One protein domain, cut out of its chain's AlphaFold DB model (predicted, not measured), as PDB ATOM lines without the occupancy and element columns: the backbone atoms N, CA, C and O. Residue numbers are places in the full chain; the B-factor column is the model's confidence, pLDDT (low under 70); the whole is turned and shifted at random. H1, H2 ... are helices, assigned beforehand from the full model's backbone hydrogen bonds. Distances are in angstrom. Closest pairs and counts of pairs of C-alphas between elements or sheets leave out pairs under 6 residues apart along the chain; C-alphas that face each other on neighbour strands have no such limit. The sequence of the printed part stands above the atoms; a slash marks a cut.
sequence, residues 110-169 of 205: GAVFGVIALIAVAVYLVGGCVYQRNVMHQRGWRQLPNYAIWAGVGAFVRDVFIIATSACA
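AT A GLANCE: This is residues 110 to 169 of the 205 residues of the protein "Mannose-6-phosphate receptor binding domain" of Lasallia pustulata (UniProt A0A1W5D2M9). Look for two long helices set as the arms of an open V, with a looping link, residues 135 to 146, at the corner and no core between them. Residues 110 to 123 of H1 and 148 to 169 of H2 stick out free. The printed part has 60 residues with two named helices, H1 then H2, and no named strand; the class is all helix. It is only just loose, close to extended, with a radius of gyration of the C-alphas of 15.3 A, and flat, spanning 48 by 30 by 14 A.

HOW THE PARTS SIT: Start with H1, residues 110 to 134, and go on to H2, residues 147 to 169; the two are apart, with no C-alpha of the one within 8 A of the other. In both helices every O i to N i+4 pair is within hydrogen-bond range.

IN THESE COORDINATES: Find C-alpha 110 at (27.989, 1.248, -49.892); from there H1 runs 35.6 A to C-alpha 134 at (11.298, 22.562, -26.733). H2 runs 32.1 A from C-alpha 147 to C-alpha 169 at (40.023, -13.865, -25.602).

THE WHOLE: The C-alphas farthest apart, of Val 135 and Ala 169, are 48.1 A apart. The printed part has no cut, and the 12-residue link is long. Look for pLDDT under 70 at residues 138, 141 to 143, 145 and 168.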
ATOM      1  N   GLY A 110      28.268   1.602 -51.289       87.00
ATOM      2  CA  GLY A 110      27.989   1.248 -49.892       87.00
ATOM      3  C   GLY A 110      28.442   2.296 -48.864       87.00
ATOM      4  O   GLY A 110      27.736   2.527 -47.885       87.00
ATOM      5  N   ALA A 111      29.570   2.976 -49.097       86.88
ATOM      6  CA  ALA A 111      30.047   4.041 -48.215       86.88
ATOM      7  C   ALA A 111      29.114   5.257 -48.271       86.88
ATOM      8  O   ALA A 111      28.768   5.819 -47.233       86.88
ATOM      9  N   VAL A 112      28.633   5.606 -49.469       90.75
ATOM     10  CA  VAL A 112      27.660   6.690 -49.659       90.75
ATOM     11  C   VAL A 112      26.361   6.387 -48.908       90.75
ATOM     12  O   VAL A 112      25.891   7.222 -48.134       90.75
ATOM     13  N   PHE A 113      25.816   5.174 -49.050       91.56
ATOM     14  CA  PHE A 113      24.623   4.760 -48.301       91.56
ATOM     15  C   PHE A 113      24.844   4.770 -46.783       91.56
ATOM     16  O   PHE A 113      23.966   5.219 -46.047       91.56
ATOM     17  N   GLY A 114      26.014   4.333 -46.308       92.50
ATOM     18  CA  GLY A 114      26.361   4.362 -44.887       92.50
ATOM     19  C   GLY A 114      26.402   5.781 -44.313       92.50
ATOM     20  O   GLY A 114      25.830   6.031 -43.253       92.50
ATOM     21  N   VAL A 115      27.011   6.727 -45.034       92.94
ATOM     22  CA  VAL A 115      27.075   8.140 -44.623       92.94
ATOM     23  C   VAL A 115      25.679   8.762 -44.593       92.94
ATOM     24  O   VAL A 115      25.317   9.406 -43.608       92.94
ATOM     25  N   ILE A 116      24.868   8.532 -45.629       93.62
ATOM     26  CA  ILE A 116      23.490   9.041 -45.688       93.62
ATOM     27  C   ILE A 116      22.659   8.486 -44.525       93.62
ATOM     28  O   ILE A 116      21.975   9.250 -43.842       93.62
ATOM     29  N   ALA A 117      22.744   7.180 -44.256       93.62
ATOM     30  CA  ALA A 117      22.030   6.550 -43.148       93.62
ATOM     31  C   ALA A 117      22.467   7.108 -41.782       93.62
ATOM     32  O   ALA A 117      21.618   7.395 -40.938       93.62
ATOM     33  N   LEU A 118      23.770   7.327 -41.574       90.75
ATOM     34  CA  LEU A 118      24.305   7.928 -40.348       90.75
ATOM     35  C   LEU A 118      23.745   9.335 -40.131       90.75
ATOM     36  O   LEU A 118      23.251   9.640 -39.044       90.75
ATOM     37  N   ILE A 119      23.780  10.179 -41.165       94.88
ATOM     38  CA  ILE A 119      23.266  11.551 -41.088       94.88
ATOM     39  C   ILE A 119      21.760  11.539 -40.803       94.88
ATOM     40  O   ILE A 119      21.298  12.285 -39.940       94.88
ATOM     41  N   ALA A 120      20.994  10.663 -41.459       93.00
ATOM     42  CA  ALA A 120      19.559  10.528 -41.217       93.00
ATOM     43  C   ALA A 120      19.249  10.151 -39.757       93.00
ATOM     44  O   ALA A 120      18.372  10.755 -39.136       93.00
ATOM     45  N   VAL A 121      20.003   9.212 -39.174       90.00
ATOM     46  CA  VAL A 121      19.880   8.847 -37.754       90.00
ATOM     47  C   VAL A 121      20.253  10.022 -36.848       90.00
ATOM     48  O   VAL A 121      19.520  10.320 -35.906       90.00
ATOM     49  N   ALA A 122      21.342  10.735 -37.138       89.06
ATOM     50  CA  ALA A 122      21.764  11.889 -36.347       89.06
ATOM     51  C   ALA A 122      20.699  12.999 -36.337       89.06
ATOM     52  O   ALA A 122      20.349  13.506 -35.270       89.06
ATOM     53  N   VAL A 123      20.126  13.328 -37.498       93.75
ATOM     54  CA  VAL A 123      19.036  14.312 -37.612       93.75
ATOM     55  C   VAL A 123      17.786  13.838 -36.874       93.75
ATOM     56  O   VAL A 123      17.165  14.632 -36.168       93.75
ATOM     57  N   TYR A 124      17.431  12.555 -36.972       88.88
ATOM     58  CA  TYR A 124      16.286  11.985 -36.260       88.88
ATOM     59  C   TYR A 124      16.435  12.091 -34.736       88.88
ATOM     60  O   TYR A 124      15.504  12.513 -34.049       88.88
ATOM     61  N   LEU A 125      17.616  11.759 -34.205       87.62
ATOM     62  CA  LEU A 125      17.888  11.823 -32.770       87.62
ATOM     63  C   LEU A 125      17.948  13.275 -32.283       87.62
ATOM     64  O   LEU A 125      17.257  13.623 -31.330       87.62
ATOM     65  N   VAL A 126      18.711  14.145 -32.954       88.19
ATOM     66  CA  VAL A 126      18.871  15.551 -32.543       88.19
ATOM     67  C   VAL A 126      17.567  16.326 -32.713       88.19
ATOM     68  O   VAL A 126      17.110  16.966 -31.768       88.19
ATOM     69  N   GLY A 127      16.933  16.242 -33.883       87.38
ATOM     70  CA  GLY A 127      15.656  16.898 -34.157       87.38
ATOM     71  C   GLY A 127      14.549  16.396 -33.233       87.38
ATOM     72  O   GLY A 127      13.787  17.194 -32.691       87.38
ATOM     73  N   GLY A 128      14.516  15.090 -32.966       84.88
ATOM     74  CA  GLY A 128      13.596  14.475 -32.018       84.88
ATOM     75  C   GLY A 128      13.795  14.928 -30.572       84.88
ATOM     76  O   GLY A 128      12.822  15.294 -29.910       84.88
ATOM     77  N   CYS A 129      15.044  14.986 -30.101       84.12
ATOM     78  CA  CYS A 129      15.375  15.511 -28.777       84.12
ATOM     79  C   CYS A 129      15.022  16.996 -28.649       84.12
ATOM     80  O   CYS A 129      14.435  17.403 -27.647       84.12
ATOM     81  N   VAL A 130      15.347  17.812 -29.656       84.06
ATOM     82  CA  VAL A 130      15.020  19.247 -29.682       84.06
ATOM     83  C   VAL A 130      13.505  19.452 -29.684       84.06
ATOM     84  O   VAL A 130      13.005  20.254 -28.899       84.06
ATOM     85  N   TYR A 131      12.758  18.687 -30.484       84.75
ATOM     86  CA  TYR A 131      11.296  18.732 -30.514       84.75
ATOM     87  C   TYR A 131      10.687  18.354 -29.156       84.75
ATOM     88  O   TYR A 131       9.882  19.098 -28.595       84.75
ATOM     89  N   GLN A 132      11.122  17.241 -28.560       76.69
ATOM     90  CA  GLN A 132      10.597  16.773 -27.273       76.69
ATOM     91  C   GLN A 132      11.005  17.668 -26.092       76.69
ATOM     92  O   GLN A 132      10.260  17.773 -25.113       76.69
ATOM     93  N   ARG A 133      12.148  18.356 -26.183       78.94
ATOM     94  CA  ARG A 133      12.619  19.317 -25.177       78.94
ATOM     95  C   ARG A 133      11.924  20.675 -25.288       78.94
ATOM     96  O   ARG A 133      11.521  21.228 -24.263       78.94
ATOM     97  N   ASN A 134      11.784  21.201 -26.503       76.12
ATOM     98  CA  ASN A 134      11.298  22.562 -26.733       76.12
ATOM     99  C   ASN A 134       9.774  22.639 -26.834       76.12
ATOM    100  O   ASN A 134       9.202  23.612 -26.357       76.12
ATOM    101  N   VAL A 135       9.124  21.628 -27.417       78.19
ATOM    102  CA  VAL A 135       7.669  21.631 -27.648       78.19
ATOM    103  C   VAL A 135       6.929  20.794 -26.599       78.19
ATOM    104  O   VAL A 135       5.856  21.189 -26.160       78.19
ATOM    105  N   MET A 136       7.505  19.667 -26.153       73.94
ATOM    106  CA  MET A 136       6.822  18.718 -25.247       73.94
ATOM    107  C   MET A 136       7.336  18.723 -23.793       73.94
ATOM    108  O   MET A 136       6.821  17.973 -22.965       73.94
ATOM    109  N   HIS A 137       8.359  19.529 -23.479       70.44
ATOM    110  CA  HIS A 137       8.967  19.697 -22.146       70.44
ATOM    111  C   HIS A 137       9.236  18.408 -21.340       70.44
ATOM    112  O   HIS A 137       9.235  18.419 -20.106       70.44
ATOM    113  N   GLN A 138       9.525  17.291 -22.003       63.09
ATOM    114  CA  GLN A 138       9.948  16.064 -21.322       63.09
ATOM    115  C   GLN A 138      11.371  16.258 -20.778       63.09
ATOM    116  O   GLN A 138      12.156  16.967 -21.402       63.09
ATOM    117  N   ARG A 139      11.741  15.660 -19.635       73.19
ATOM    118  CA  ARG A 139      13.105  15.719 -19.060       73.19
ATOM    119  C   ARG A 139      13.681  14.313 -18.884       73.19
ATOM    120  O   ARG A 139      12.970  13.394 -18.492       73.19
ATOM    121  N   GLY A 140      14.980  14.164 -19.141       72.25
ATOM    122  CA  GLY A 140      15.716  12.908 -18.955       72.25
ATOM    123  C   GLY A 140      15.761  12.009 -20.197       72.25
ATOM    124  O   GLY A 140      15.457  12.433 -21.305       72.25
ATOM    125  N   TRP A 141      16.138  10.743 -20.001       66.44
ATOM    126  CA  TRP A 141      16.429   9.752 -21.056       66.44
ATOM    127  C   TRP A 141      15.215   9.322 -21.899       66.44
ATOM    128  O   TRP A 141      15.360   8.631 -22.901       66.44
ATOM    129  N   ARG A 142      14.014   9.777 -21.526       64.75
ATOM    130  CA  ARG A 142      12.775   9.605 -22.298       64.75
ATOM    131  C   ARG A 142      12.590  10.655 -23.409       64.75
ATOM    132  O   ARG A 142      11.572  10.630 -24.085       64.75
ATOM    133  N   GLN A 143      13.567  11.548 -23.609       64.38
ATOM    134  CA  GLN A 143      13.621  12.550 -24.691       64.38
ATOM    135  C   GLN A 143      14.116  11.993 -26.042       64.38
ATOM    136  O   GLN A 143      14.417  12.766 -26.950       64.38
ATOM    137  N   LEU A 144      14.273  10.676 -26.174       72.62
ATOM    138  CA  LEU A 144      14.653  10.049 -27.436       72.62
ATOM    139  C   LEU A 144      13.408   9.472 -28.121       72.62
ATOM    140  O   LEU A 144      12.719   8.638 -27.514       72.62
ATOM    141  N   PRO A 145      13.116   9.859 -29.377       69.81
ATOM    142  CA  PRO A 145      12.054   9.235 -30.153       69.81
ATOM    143  C   PRO A 145      12.285   7.720 -30.233       69.81
ATOM    144  O   PRO A 145      13.346   7.269 -30.660       69.81
ATOM    145  N   ASN A 146      11.300   6.931 -29.797       75.31
ATOM    146  CA  ASN A 146      11.344   5.463 -29.803       75.31
ATOM    147  C   ASN A 146      12.547   4.845 -29.057       75.31
ATOM    148  O   ASN A 146      13.175   3.904 -29.542       75.31
ATOM    149  N   TYR A 147      12.843   5.336 -27.848       73.69
ATOM    150  CA  TYR A 147      13.935   4.840 -26.991       73.69
ATOM    151  C   TYR A 147      13.992   3.308 -26.838       73.69
ATOM    152  O   TYR A 147      15.079   2.743 -26.805       73.69
ATOM    153  N   ALA A 148      12.844   2.624 -26.781       79.88
ATOM    154  CA  ALA A 148      12.792   1.166 -26.648       79.88
ATOM    155  C   ALA A 148      13.519   0.430 -27.790       79.88
ATOM    156  O   ALA A 148      14.206  -0.559 -27.548       79.88
ATOM    157  N   ILE A 149      13.419   0.947 -29.019       83.62
ATOM    158  CA  ILE A 149      14.075   0.363 -30.194       83.62
ATOM    159  C   ILE A 149      15.584   0.629 -30.129       83.62
ATOM    160  O   ILE A 149      16.385  -0.291 -30.274       83.62
ATOM    161  N   TRP A 150      15.985   1.867 -29.828       82.06
ATOM    162  CA  TRP A 150      17.397   2.258 -29.742       82.06
ATOM    163  C   TRP A 150      18.149   1.578 -28.596       82.06
ATOM    164  O   TRP A 150      19.293   1.161 -28.773       82.06
ATOM    165  N   ALA A 151      17.502   1.409 -27.442       80.81
ATOM    166  CA  ALA A 151      18.047   0.649 -26.324       80.81
ATOM    167  C   ALA A 151      18.250  -0.830 -26.697       80.81
ATOM    168  O   ALA A 151      19.270  -1.411 -26.332       80.81
ATOM    169  N   GLY A 152      17.331  -1.414 -27.477       82.81
ATOM    170  CA  GLY A 152      17.470  -2.765 -28.024       82.81
ATOM    171  C   GLY A 152      18.654  -2.898 -28.986       82.81
ATOM    172  O   GLY A 152      19.468  -3.806 -28.832       82.81
ATOM    173  N   VAL A 153      18.809  -1.957 -29.923       85.50
ATOM    174  CA  VAL A 153      19.936  -1.939 -30.877       85.50
ATOM    175  C   VAL A 153      21.277  -1.788 -30.150       85.50
ATOM    176  O   VAL A 153      22.208  -2.546 -30.413       85.50
ATOM    177  N   GLY A 154      21.385  -0.857 -29.198       83.62
ATOM    178  CA  GLY A 154      22.615  -0.657 -28.424       83.62
ATOM    179  C   GLY A 154      22.972  -1.855 -27.538       83.62
ATOM    180  O   GLY A 154      24.140  -2.243 -27.461       83.62
ATOM    181  N   ALA A 155      21.975  -2.483 -26.905       84.00
ATOM    182  CA  ALA A 155      22.180  -3.687 -26.104       84.00
ATOM    183  C   ALA A 155      22.642  -4.874 -26.960       84.00
ATOM    184  O   ALA A 155      23.568  -5.577 -26.558       84.00
ATOM    185  N   PHE A 156      22.058  -5.050 -28.149       85.56
ATOM    186  CA  PHE A 156      22.452  -6.079 -29.108       85.56
ATOM    187  C   PHE A 156      23.896  -5.894 -29.594       85.56
ATOM    188  O   PHE A 156      24.686  -6.832 -29.541       85.56
ATOM    189  N   VAL A 157      24.281  -4.676 -29.998       87.56
ATOM    190  CA  VAL A 157      25.659  -4.388 -30.443       87.56
ATOM    191  C   VAL A 157      26.662  -4.645 -29.318       87.56
ATOM    192  O   VAL A 157      27.700  -5.262 -29.553       87.56
ATOM    193  N   ARG A 158      26.346  -4.232 -28.083       86.62
ATOM    194  CA  ARG A 158      27.178  -4.520 -26.907       86.62
ATOM    195  C   ARG A 158      27.356  -6.025 -26.708       86.62
ATOM    196  O   ARG A 158      28.472  -6.462 -26.454       86.62
ATOM    197  N   ASP A 159      26.281  -6.798 -26.817       88.81
ATOM    198  CA  ASP A 159      26.320  -8.248 -26.626       88.81
ATOM    199  C   ASP A 159      27.161  -8.937 -27.712       88.81
ATOM    200  O   ASP A 159      28.042  -9.728 -27.395       88.81
ATOM    201  N   VAL A 160      27.021  -8.531 -28.978       87.38
ATOM    202  CA  VAL A 160      27.867  -9.009 -30.088       87.38
ATOM    203  C   VAL A 160      29.341  -8.654 -29.871       87.38
ATOM    204  O   VAL A 160      30.205  -9.509 -30.057       87.38
ATOM    205  N   PHE A 161      29.655  -7.432 -29.427       85.94
ATOM    206  CA  PHE A 161      31.031  -7.040 -29.098       85.94
ATOM    207  C   PHE A 161      31.593  -7.836 -27.918       85.94
ATOM    208  O   PHE A 161      32.756  -8.239 -27.956       85.94
ATOM    209  N   ILE A 162      30.792  -8.099 -26.883       87.25
ATOM    210  CA  ILE A 162      31.191  -8.925 -25.736       87.25
ATOM    211  C   ILE A 162      31.431 -10.372 -26.181       87.25
ATOM    212  O   ILE A 162      32.444 -10.968 -25.809       87.25
ATOM    213  N   ILE A 163      30.552 -10.937 -27.010       86.50
ATOM    214  CA  ILE A 163      30.686 -12.290 -27.560       86.50
ATOM    215  C   ILE A 163      31.941 -12.384 -28.435       86.50
ATOM    216  O   ILE A 163      32.758 -13.277 -28.228       86.50
ATOM    217  N   ALA A 164      32.160 -11.433 -29.343       84.94
ATOM    218  CA  ALA A 164      33.339 -11.400 -30.202       84.94
ATOM    219  C   ALA A 164      34.635 -11.239 -29.389       84.94
ATOM    220  O   ALA A 164      35.582 -12.002 -29.565       84.94
ATOM    221  N   THR A 165      34.660 -10.310 -28.431       82.81
ATOM    222  CA  THR A 165      35.833 -10.064 -27.576       82.81
ATOM    223  C   THR A 165      36.129 -11.262 -26.675       82.81
ATOM    224  O   THR A 165      37.287 -11.632 -26.501       82.81
ATOM    225  N   SER A 166      35.103 -11.916 -26.124       78.81
ATOM    226  CA  SER A 166      35.272 -13.117 -25.297       78.81
ATOM    227  C   SER A 166      35.662 -14.352 -26.116       78.81
ATOM    228  O   SER A 166      36.443 -15.171 -25.631       78.81
ATOM    229  N   ALA A 167      35.204 -14.465 -27.365       77.38
ATOM    230  CA  ALA A 167      35.637 -15.490 -28.310       77.38
ATOM    231  C   ALA A 167      37.106 -15.289 -28.722       77.38
ATOM    232  O   ALA A 167      37.895 -16.228 -28.646       77.38
ATOM    233  N   CYS A 168      37.518 -14.059 -29.038       69.88
ATOM    234  CA  CYS A 168      38.922 -13.735 -29.304       69.88
ATOM    235  C   CYS A 168      39.807 -13.921 -28.059       69.88
ATOM    236  O   CYS A 168      40.917 -14.434 -28.170       69.88
ATOM    237  N   ALA A 169      39.308 -13.615 -26.856       70.56
ATOM    238  CA  ALA A 169      40.023 -13.865 -25.602       70.56
ATOM    239  C   ALA A 169      40.166 -15.363 -25.255       70.56
ATOM    240  O   ALA A 169      41.044 -15.718 -24.468       70.56
TER     241      ALA A 169